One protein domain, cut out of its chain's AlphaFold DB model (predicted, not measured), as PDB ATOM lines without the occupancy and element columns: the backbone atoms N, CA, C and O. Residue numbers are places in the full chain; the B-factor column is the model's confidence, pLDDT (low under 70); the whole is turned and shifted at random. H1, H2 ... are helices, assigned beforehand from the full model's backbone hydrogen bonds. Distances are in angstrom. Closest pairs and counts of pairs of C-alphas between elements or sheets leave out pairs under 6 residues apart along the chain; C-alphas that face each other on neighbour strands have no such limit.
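Overview. This is residues 16 to 42 and 50 to 94 of the 102 residues of an uncharacterized protein of Flavobacterium cheongpyeongense (UniProt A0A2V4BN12). A small head of three helices has a long, thin helical arm sticking out from it. In the head, H3 stands beside H1 with one end and beside H2 with the other; in the arm, residues 67 to 94 stick out with H4 and then H5, and make most of the length. The printed part has 72 residues with five named helices, in the order H1, H2, H3, H4, H5, and no named strand; the class is all helix. The whole is extended, with a radius of gyration of the C-alphas of 20.5 A, and flat, spanning 64 by 32 by 15 A.

Arrangement. Begin at H3, residues 51 to 63. Its residues 51 to 52 alone touch H2, residues 30 to 35; look at the closest C-alphas, those of Arg 31 and Thr 52, 6.2 A apart. These two helices run opposite ways at a shallow tilt of 32 degrees. Residues 60 to 63 of H3 only just touch residues 18 to 21 of H1, which is residues 16 to 27, with 3 pairs of C-alphas within 8 A; the closest are Leu 21 and Thr 60, 7.7 A. H1 and H3 run opposite ways at a steep tilt of 42 degrees. H4, residues 70 to 76, and H5, residues 80 to 92, are apart from each other and from H1, H2 and H3. In H1, H2, H3, H4 and H5 every O i to N i+4 pair is within hydrogen-bond range.

Along the chain. Find C-alpha 51 at (32.327, 1.245, 4.670); from there H3 runs 18.5 A to C-alpha 63. H1 begins at C-alpha 16, (30.052, 3.211, -20.878), and runs 16.6 A. H5 runs 19.0 A to C-alpha 92 at (78.553, -7.951, 6.453).

Size, cuts and confidence. The C-alphas of Lys 27 and Ile 94, the two farthest apart, are 64.8 A apart. Residues 43 to 49 are cut out, and C-alphas 42 and 50 are 7.9 A apart across the cut. No link printed whole is long. The model's pLDDT is under 70 at residues 66 to 94.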
ATOM      1  N   SER A  16      31.095   4.236 -20.730       77.62
ATOM      2  CA  SER A  16      30.052   3.211 -20.878       77.62
ATOM      3  C   SER A  16      30.218   2.055 -19.882       77.62
ATOM      4  O   SER A  16      29.255   1.672 -19.215       77.62
ATOM      5  N   GLY A  17      31.451   1.579 -19.682       81.56
ATOM      6  CA  GLY A  17      31.763   0.535 -18.703       81.56
ATOM      7  C   GLY A  17      31.487   0.946 -17.252       81.56
ATOM      8  O   GLY A  17      31.018   0.129 -16.462       81.56
ATOM      9  N   MET A  18      31.711   2.215 -16.895       83.81
ATOM     10  CA  MET A  18      31.433   2.733 -15.547       83.81
ATOM     11  C   MET A  18      29.934   2.917 -15.302       83.81
ATOM     12  O   MET A  18      29.435   2.607 -14.218       83.81
ATOM     13  N   VAL A  19      29.201   3.394 -16.310       87.06
ATOM     14  CA  VAL A  19      27.739   3.524 -16.240       87.06
ATOM     15  C   VAL A  19      27.095   2.150 -16.071       87.06
ATOM     16  O   VAL A  19      26.207   1.995 -15.233       87.06
ATOM     17  N   PHE A  20      27.585   1.145 -16.798       88.12
ATOM     18  CA  PHE A  20      27.113  -0.229 -16.669       88.12
ATOM     19  C   PHE A  20      27.352  -0.797 -15.264       88.12
ATOM     20  O   PHE A  20      26.416  -1.304 -14.642       88.12
ATOM     21  N   LEU A  21      28.562  -0.626 -14.714       89.62
ATOM     22  CA  LEU A  21      28.877  -1.038 -13.342       89.62
ATOM     23  C   LEU A  21      27.931  -0.383 -12.326       89.62
ATOM     24  O   LEU A  21      27.371  -1.060 -11.464       89.62
ATOM     25  N   LYS A  22      27.714   0.932 -12.440       89.75
ATOM     26  CA  LYS A  22      26.817   1.668 -11.543       89.75
ATOM     27  C   LYS A  22      25.389   1.119 -11.599       89.75
ATOM     28  O   LYS A  22      24.787   0.897 -10.551       89.75
ATOM     29  N   GLN A  23      24.856   0.885 -12.798       92.06
ATOM     30  CA  GLN A  23      23.507   0.336 -12.973       92.06
ATOM     31  C   GLN A  23      23.384  -1.073 -12.386       92.06
ATOM     32  O   GLN A  23      22.380  -1.385 -11.745       92.06
ATOM     33  N   MET A  24      24.409  -1.911 -12.555       92.88
ATOM     34  CA  MET A  24      24.453  -3.248 -11.967       92.88
ATOM     35  C   MET A  24      24.415  -3.187 -10.434       92.88
ATOM     36  O   MET A  24      23.568  -3.835  -9.822       92.88
ATOM     37  N   LEU A  25      25.271  -2.365  -9.815       91.38
ATOM     38  CA  LEU A  25      25.324  -2.205  -8.355       91.38
ATOM     39  C   LEU A  25      24.006  -1.667  -7.773       91.38
ATOM     40  O   LEU A  25      23.600  -2.073  -6.683       91.38
ATOM     41  N   GLN A  26      23.318  -0.790  -8.508       92.19
ATOM     42  CA  GLN A  26      21.994  -0.295  -8.126       92.19
ATOM     43  C   GLN A  26      20.921  -1.386  -8.218       92.19
ATOM     44  O   GLN A  26      20.120  -1.524  -7.297       92.19
ATOM     45  N   LYS A  27      20.909  -2.189  -9.291       93.88
ATOM     46  CA  LYS A  27      19.907  -3.252  -9.476       93.88
ATOM     47  C   LYS A  27      19.983  -4.350  -8.417       93.88
ATOM     48  O   LYS A  27      18.946  -4.878  -8.033       93.88
ATOM     49  N   ILE A  28      21.183  -4.689  -7.951       92.75
ATOM     50  CA  ILE A  28      21.364  -5.716  -6.912       92.75
ATOM     51  C   ILE A  28      21.130  -5.180  -5.489       92.75
ATOM     52  O   ILE A  28      21.220  -5.944  -4.533       92.75
ATOM     53  N   GLY A  29      20.862  -3.878  -5.324       91.19
ATOM     54  CA  GLY A  29      20.712  -3.263  -4.003       91.19
ATOM     55  C   GLY A  29      21.979  -3.398  -3.152       91.19
ATOM     56  O   GLY A  29      21.927  -3.783  -1.979       91.19
ATOM     57  N   PHE A  30      23.144  -3.175  -3.771       89.88
ATOM     58  CA  PHE A  30      24.439  -3.486  -3.168       89.88
ATOM     59  C   PHE A  30      24.697  -2.704  -1.871       89.88
ATOM     60  O   PHE A  30      25.184  -3.254  -0.881       89.88
ATOM     61  N   ARG A  31      24.341  -1.414  -1.854       89.12
ATOM     62  CA  ARG A  31      24.567  -0.530  -0.697       89.12
ATOM     63  C   ARG A  31      23.707  -0.934   0.488       89.12
ATOM     64  O   ARG A  31      24.167  -0.875   1.628       89.12
ATOM     65  N   GLU A  32      22.479  -1.350   0.219       90.25
ATOM     66  CA  GLU A  32      21.514  -1.798   1.212       90.25
ATOM     67  C   GLU A  32      21.994  -3.094   1.870       90.25
ATOM     68  O   GLU A  32      21.925  -3.218   3.090       90.25
ATOM     69  N   HIS A  33      22.547  -4.026   1.087       90.00
ATOM     70  CA  HIS A  33      23.098  -5.282   1.608       90.00
ATOM     71  C   HIS A  33      24.333  -5.052   2.480       90.00
ATOM     72  O   HIS A  33      24.426  -5.621   3.565       90.00
ATOM     73  N   ILE A  34      25.247  -4.169   2.064       88.19
ATOM     74  CA  ILE A  34      26.417  -3.807   2.878       88.19
ATOM     75  C   ILE A  34      25.993  -3.141   4.185       88.19
ATOM     76  O   ILE A  34      26.550  -3.439   5.235       88.19
ATOM     77  N   SER A  35      25.011  -2.242   4.129       85.50
ATOM     78  CA  SER A  35      24.569  -1.499   5.314       85.50
ATOM     79  C   SER A  35      23.879  -2.394   6.347       85.50
ATOM     80  O   SER A  35      23.889  -2.064   7.527       85.50
ATOM     81  N   LYS A  36      23.292  -3.520   5.918       88.62
ATOM     82  CA  LYS A  36      22.671  -4.528   6.793       88.62
ATOM     83  C   LYS A  36      23.671  -5.511   7.405       88.62
ATOM     84  O   LYS A  36      23.288  -6.286   8.273       88.62
ATOM     85  N   CYS A  37      24.915  -5.529   6.937       86.50
ATOM     86  CA  CYS A  37      25.917  -6.466   7.423       86.50
ATOM     87  C   CYS A  37      26.547  -5.941   8.721       86.50
ATOM     88  O   CYS A  37      27.347  -5.002   8.696       86.50
ATOM     89  N   GLU A  38      26.181  -6.545   9.852       82.69
ATOM     90  CA  GLU A  38      26.688  -6.170  11.182       82.69
ATOM     91  C   GLU A  38      28.149  -6.587  11.402       82.69
ATOM     92  O   GLU A  38      28.869  -5.931  12.153       82.69
ATOM     93  N   ASP A  39      28.619  -7.611  10.683       86.25
ATOM     94  CA  ASP A  39      29.992  -8.122  10.776       86.25
ATOM     95  C   ASP A  39      31.042  -7.159  10.191       86.25
ATOM     96  O   ASP A  39      32.251  -7.361  10.352       86.25
ATOM     97  N   LEU A  40      30.616  -6.105   9.485       84.94
ATOM     98  CA  LEU A  40      31.538  -5.158   8.870       84.94
ATOM     99  C   LEU A  40      32.071  -4.132   9.882       84.94
ATOM    100  O   LEU A  40      31.300  -3.511  10.619       84.94
ATOM    101  N   PRO A  41      33.392  -3.864   9.876       83.19
ATOM    102  CA  PRO A  41      34.000  -2.931  10.812       83.19
ATOM    103  C   PRO A  41      33.485  -1.512  10.572       83.19
ATOM    104  O   PRO A  41      33.698  -0.928   9.509       83.19
ATOM    105  N   GLN A  42      32.847  -0.931  11.588       82.19
ATOM    106  CA  GLN A  42      32.368   0.444  11.523       82.19
ATOM    107  C   GLN A  42      33.485   1.440  11.871       82.19
ATOM    108  O   GLN A  42      34.251   1.217  12.818       82.19
ATOM    109  N   LYS A  50      32.966   5.990   5.048       84.88
ATOM    110  CA  LYS A  50      31.846   5.043   5.073       84.88
ATOM    111  C   LYS A  50      32.283   3.717   4.451       84.88
ATOM    112  O   LYS A  50      32.821   3.711   3.342       84.88
ATOM    113  N   VAL A  51      31.987   2.607   5.123       86.56
ATOM    114  CA  VAL A  51      32.327   1.245   4.670       86.56
ATOM    115  C   VAL A  51      31.804   0.982   3.256       86.56
ATOM    116  O   VAL A  51      32.542   0.500   2.400       86.56
ATOM    117  N   THR A  52      30.571   1.414   2.970       87.69
ATOM    118  CA  THR A  52      29.956   1.329   1.636       87.69
ATOM    119  C   THR A  52      30.826   1.953   0.549       87.69
ATOM    120  O   THR A  52      30.999   1.374  -0.514       87.69
ATOM    121  N   THR A  53      31.410   3.122   0.822       88.12
ATOM    122  CA  THR A  53      32.217   3.864  -0.154       88.12
ATOM    123  C   THR A  53      33.564   3.192  -0.396       88.12
ATOM    124  O   THR A  53      34.037   3.172  -1.528       88.12
ATOM    125  N   ILE A  54      34.171   2.613   0.645       88.25
ATOM    126  CA  ILE A  54      35.432   1.866   0.519       88.25
ATOM    127  C   ILE A  54      35.227   0.630  -0.367       88.25
ATOM    128  O   ILE A  54      36.004   0.400  -1.294       88.25
ATOM    129  N   ILE A  55      34.168  -0.144  -0.113       88.62
ATOM    130  CA  ILE A  55      33.889  -1.381  -0.856       88.62
ATOM    131  C   ILE A  55      33.511  -1.078  -2.314       88.62
ATOM    132  O   ILE A  55      34.000  -1.737  -3.229       88.62
ATOM    133  N   GLU A  56      32.696  -0.051  -2.561       88.75
ATOM    134  CA  GLU A  56      32.371   0.384  -3.927       88.75
ATOM    135  C   GLU A  56      33.609   0.853  -4.702       88.75
ATOM    136  O   GLU A  56      33.770   0.511  -5.877       88.75
ATOM    137  N   ALA A  57      34.505   1.606  -4.055       87.50
ATOM    138  CA  ALA A  57      35.762   2.032  -4.664       87.50
ATOM    139  C   ALA A  57      36.662   0.832  -4.995       87.50
ATOM    140  O   ALA A  57      37.272   0.797  -6.066       87.50
ATOM    141  N   PHE A  58      36.696  -0.181  -4.125       87.50
ATOM    142  CA  PHE A  58      37.408  -1.429  -4.385       87.50
ATOM    143  C   PHE A  58      36.846  -2.165  -5.608       87.50
ATOM    144  O   PHE A  58      37.605  -2.492  -6.520       87.50
ATOM    145  N   ILE A  59      35.528  -2.352  -5.700       88.69
ATOM    146  CA  ILE A  59      34.894  -3.017  -6.853       88.69
ATOM    147  C   ILE A  59      35.138  -2.237  -8.144       88.69
ATOM    148  O   ILE A  59      35.472  -2.828  -9.168       88.69
ATOM    149  N   THR A  60      35.033  -0.909  -8.089       87.50
ATOM    150  CA  THR A  60      35.333  -0.042  -9.234       87.50
ATOM    151  C   THR A  60      36.787  -0.200  -9.679       87.50
ATOM    152  O   THR A  60      37.057  -0.245 -10.875       87.50
ATOM    153  N   SER A  61      37.726  -0.360  -8.741       83.88
ATOM    154  CA  SER A  61      39.126  -0.626  -9.084       83.88
ATOM    155  C   SER A  61      39.295  -1.970  -9.804       83.88
ATOM    156  O   SER A  61      39.948  -2.019 -10.842       83.88
ATOM    157  N   VAL A  62      38.643  -3.037  -9.328       85.19
ATOM    158  CA  VAL A  62      38.676  -4.361  -9.974       85.19
ATOM    159  C   VAL A  62      38.067  -4.294 -11.378       85.19
ATOM    160  O   VAL A  62      38.661  -4.794 -12.330       85.19
ATOM    161  N   TRP A  63      36.925  -3.620 -11.520       84.62
ATOM    162  CA  TRP A  63      36.207  -3.469 -12.786       84.62
ATOM    163  C   TRP A  63      36.996  -2.690 -13.842       84.62
ATOM    164  O   TRP A  63      37.019  -3.073 -15.007       84.62
ATOM    165  N   CYS A  64      37.690  -1.626 -13.436       79.94
ATOM    166  CA  CYS A  64      38.552  -0.840 -14.322       79.94
ATOM    167  C   CYS A  64      39.886  -1.537 -14.646       79.94
ATOM    168  O   CYS A  64      40.783  -0.903 -15.199       79.94
ATOM    169  N   GLY A  65      40.044  -2.816 -14.291       73.50
ATOM    170  CA  GLY A  65      41.264  -3.564 -14.551       73.50
ATOM    171  C   GLY A  65      42.427  -3.067 -13.702       73.50
ATOM    172  O   GLY A  65      43.520  -2.846 -14.227       73.50
ATOM    173  N   ALA A  66      42.216  -2.862 -12.395       57.09
ATOM    174  CA  ALA A  66      43.310  -2.606 -11.468       57.09
ATOM    175  C   ALA A  66      44.320  -3.760 -11.526       57.09
ATOM    176  O   ALA A  66      44.259  -4.726 -10.770       57.09
ATOM    177  N   ASN A  67      45.351  -3.570 -12.346       53.03
ATOM    178  CA  ASN A  67      46.582  -4.354 -12.406       53.03
ATOM    179  C   ASN A  67      47.416  -4.235 -11.100       53.03
ATOM    180  O   ASN A  67      48.570  -4.646 -11.013       53.03
ATOM    181  N   ARG A  68      46.844  -3.613 -10.057       48.31
ATOM    182  CA  ARG A  68      47.477  -3.221  -8.794       48.31
ATOM    183  C   ARG A  68      47.220  -4.220  -7.662       48.31
ATOM    184  O   ARG A  68      47.305  -3.856  -6.496       48.31
ATOM    185  N   PHE A  69      46.992  -5.489  -7.984       42.75
ATOM    186  CA  PHE A  69      47.319  -6.573  -7.051       42.75
ATOM    187  C   PHE A  69      48.827  -6.912  -7.056       42.75
ATOM    188  O   PHE A  69      49.281  -7.626  -6.166       42.75
ATOM    189  N   MET A  70      49.641  -6.314  -7.946       46.78
ATOM    190  CA  MET A  70      51.108  -6.486  -7.956       46.78
ATOM    191  C   MET A  70      51.800  -6.158  -6.621       46.78
ATOM    192  O   MET A  70      52.819  -6.764  -6.315       46.78
ATOM    193  N   HIS A  71      51.286  -5.235  -5.795       50.47
ATOM    194  CA  HIS A  71      51.901  -4.975  -4.481       50.47
ATOM    195  C   HIS A  71      51.697  -6.139  -3.493       50.47
ATOM    196  O   HIS A  71      52.555  -6.383  -2.640       50.47
ATOM    197  N   THR A  72      50.613  -6.904  -3.633       46.75
ATOM    198  CA  THR A  72      50.370  -8.118  -2.842       46.75
ATOM    199  C   THR A  72      51.200  -9.292  -3.375       46.75
ATOM    200  O   THR A  72      51.729 -10.073  -2.582       46.75
ATOM    201  N   GLU A  73      51.430  -9.368  -4.692       47.06
ATOM    202  CA  GLU A  73      52.367 -10.335  -5.294       47.06
ATOM    203  C   GLU A  73      53.831 -10.044  -4.928       47.06
ATOM    204  O   GLU A  73      54.575 -10.958  -4.569       47.06
ATOM    205  N   ALA A  74      54.223  -8.766  -4.889       46.66
ATOM    206  CA  ALA A  74      55.540  -8.335  -4.425       46.66
ATOM    207  C   ALA A  74      55.791  -8.691  -2.949       46.66
ATOM    208  O   ALA A  74      56.936  -8.875  -2.551       46.66
ATOM    209  N   THR A  75      54.741  -8.835  -2.130       44.75
ATOM    210  CA  THR A  75      54.866  -9.242  -0.717       44.75
ATOM    211  C   THR A  75      54.886 -10.766  -0.549       44.75
ATOM    212  O   THR A  75      55.491 -11.268   0.401       44.75
ATOM    213  N   ARG A  76      54.320 -11.532  -1.498       48.34
ATOM    214  CA  ARG A  76      54.340 -13.009  -1.478       48.34
ATOM    215  C   ARG A  76      55.761 -13.579  -1.569       48.34
ATOM    216  O   ARG A  76      56.038 -14.627  -0.993       48.34
ATOM    217  N   HIS A  77      56.679 -12.858  -2.211       47.41
ATOM    218  CA  HIS A  77      58.102 -13.215  -2.265       47.41
ATOM    219  C   HIS A  77      58.919 -12.723  -1.046       47.41
ATOM    220  O   HIS A  77      60.069 -13.129  -0.863       47.41
ATOM    221  N   THR A  78      58.324 -11.931  -0.145       47.84
ATOM    222  CA  THR A  78      59.025 -11.229   0.955       47.84
ATOM    223  C   THR A  78      58.865 -11.906   2.323       47.84
ATOM    224  O   THR A  78      59.024 -11.266   3.358       47.84
ATOM    225  N   ARG A  79      58.601 -13.221   2.375       43.03
ATOM    226  CA  ARG A  79      58.877 -14.019   3.592       43.03
ATOM    227  C   ARG A  79      60.174 -14.824   3.490       43.03
ATOM    228  O   ARG A  79      60.862 -14.978   4.492       43.03
ATOM    229  N   GLN A  80      60.563 -15.243   2.285       44.34
ATOM    230  CA  GLN A  80      61.854 -15.903   2.061       44.34
ATOM    231  C   GLN A  80      63.006 -14.883   2.011       44.34
ATOM    232  O   GLN A  80      64.080 -15.114   2.564       44.34
ATOM    233  N   PHE A  81      62.773 -13.720   1.390       42.41
ATOM    234  CA  PHE A  81      63.822 -12.719   1.173       42.41
ATOM    235  C   PHE A  81      64.157 -11.875   2.414       42.41
ATOM    236  O   PHE A  81      65.273 -11.371   2.526       42.41
ATOM    237  N   SER A  82      63.225 -11.724   3.364       39.72
ATOM    238  CA  SER A  82      63.476 -10.972   4.602       39.72
ATOM    239  C   SER A  82      64.441 -11.722   5.524       39.72
ATOM    240  O   SER A  82      65.402 -11.126   6.002       39.72
ATOM    241  N   ILE A  83      64.289 -13.040   5.681       51.41
ATOM    242  CA  ILE A  83      65.210 -13.861   6.488       51.41
ATOM    243  C   ILE A  83      66.614 -13.889   5.857       51.41
ATOM    244  O   ILE A  83      67.612 -13.737   6.562       51.41
ATOM    245  N   HIS A  84      66.710 -13.995   4.526       47.34
ATOM    246  CA  HIS A  84      68.007 -14.063   3.847       47.34
ATOM    247  C   HIS A  84      68.746 -12.710   3.800       47.34
ATOM    248  O   HIS A  84      69.977 -12.692   3.830       47.34
ATOM    249  N   ARG A  85      68.044 -11.563   3.793       39.72
ATOM    250  CA  ARG A  85      68.704 -10.248   3.926       39.72
ATOM    251  C   ARG A  85      69.146  -9.936   5.356       39.72
ATOM    252  O   ARG A  85      70.218  -9.361   5.511       39.72
ATOM    253  N   TYR A  86      68.404 -10.353   6.385       41.62
ATOM    254  CA  TYR A  86      68.841 -10.175   7.780       41.62
ATOM    255  C   TYR A  86      70.080 -11.019   8.123       41.62
ATOM    256  O   TYR A  86      70.975 -10.524   8.808       41.62
ATOM    257  N   GLN A  87      70.192 -12.247   7.600       45.34
ATOM    258  CA  GLN A  87      71.390 -13.081   7.798       45.34
ATOM    259  C   GLN A  87      72.625 -12.573   7.037       45.34
ATOM    260  O   GLN A  87      73.747 -12.763   7.500       45.34
ATOM    261  N   ASN A  88      72.448 -11.911   5.889       44.12
ATOM    262  CA  ASN A  88      73.573 -11.352   5.132       44.12
ATOM    263  C   ASN A  88      74.002  -9.961   5.634       44.12
ATOM    264  O   ASN A  88      75.194  -9.676   5.632       44.12
ATOM    265  N   LEU A  89      73.078  -9.136   6.150       45.78
ATOM    266  CA  LEU A  89      73.406  -7.848   6.787       45.78
ATOM    267  C   LEU A  89      74.113  -8.015   8.142       45.78
ATOM    268  O   LEU A  89      74.984  -7.220   8.477       45.78
ATOM    269  N   THR A  90      73.790  -9.065   8.905       43.06
ATOM    270  CA  THR A  90      74.521  -9.394  10.145       43.06
ATOM    271  C   THR A  90      75.906  -9.979   9.869       43.06
ATOM    272  O   THR A  90      76.821  -9.742  10.649       43.06
ATOM    273  N   LYS A  91      76.110 -10.670   8.740       44.00
ATOM    274  CA  LYS A  91      77.443 -11.139   8.326       44.00
ATOM    275  C   LYS A  91      78.326 -10.029   7.749       44.00
ATOM    276  O   LYS A  91      79.529 -10.061   7.970       44.00
ATOM    277  N   SER A  92      77.763  -9.038   7.054       47.09
ATOM    278  CA  SER A  92      78.553  -7.951   6.453       47.09
ATOM    279  C   SER A  92      78.950  -6.836   7.431       47.09
ATOM    280  O   SER A  92      79.840  -6.056   7.115       47.09
ATOM    281  N   HIS A  93      78.324  -6.752   8.611       40.53
ATOM    282  CA  HIS A  93      78.618  -5.725   9.623       40.53
ATOM    283  C   HIS A  93      79.468  -6.205  10.817       40.53
ATOM    284  O   HIS A  93      79.691  -5.421  11.733       40.53
ATOM    285  N   ILE A  94      79.993  -7.441  10.808       44.91
ATOM    286  CA  ILE A  94      80.917  -7.950  11.852       44.91
ATOM    287  C   ILE A  94      82.386  -8.021  11.361       44.91
ATOM    288  O   ILE A  94      83.275  -8.399  12.111       44.91
TER     289      ILE A  94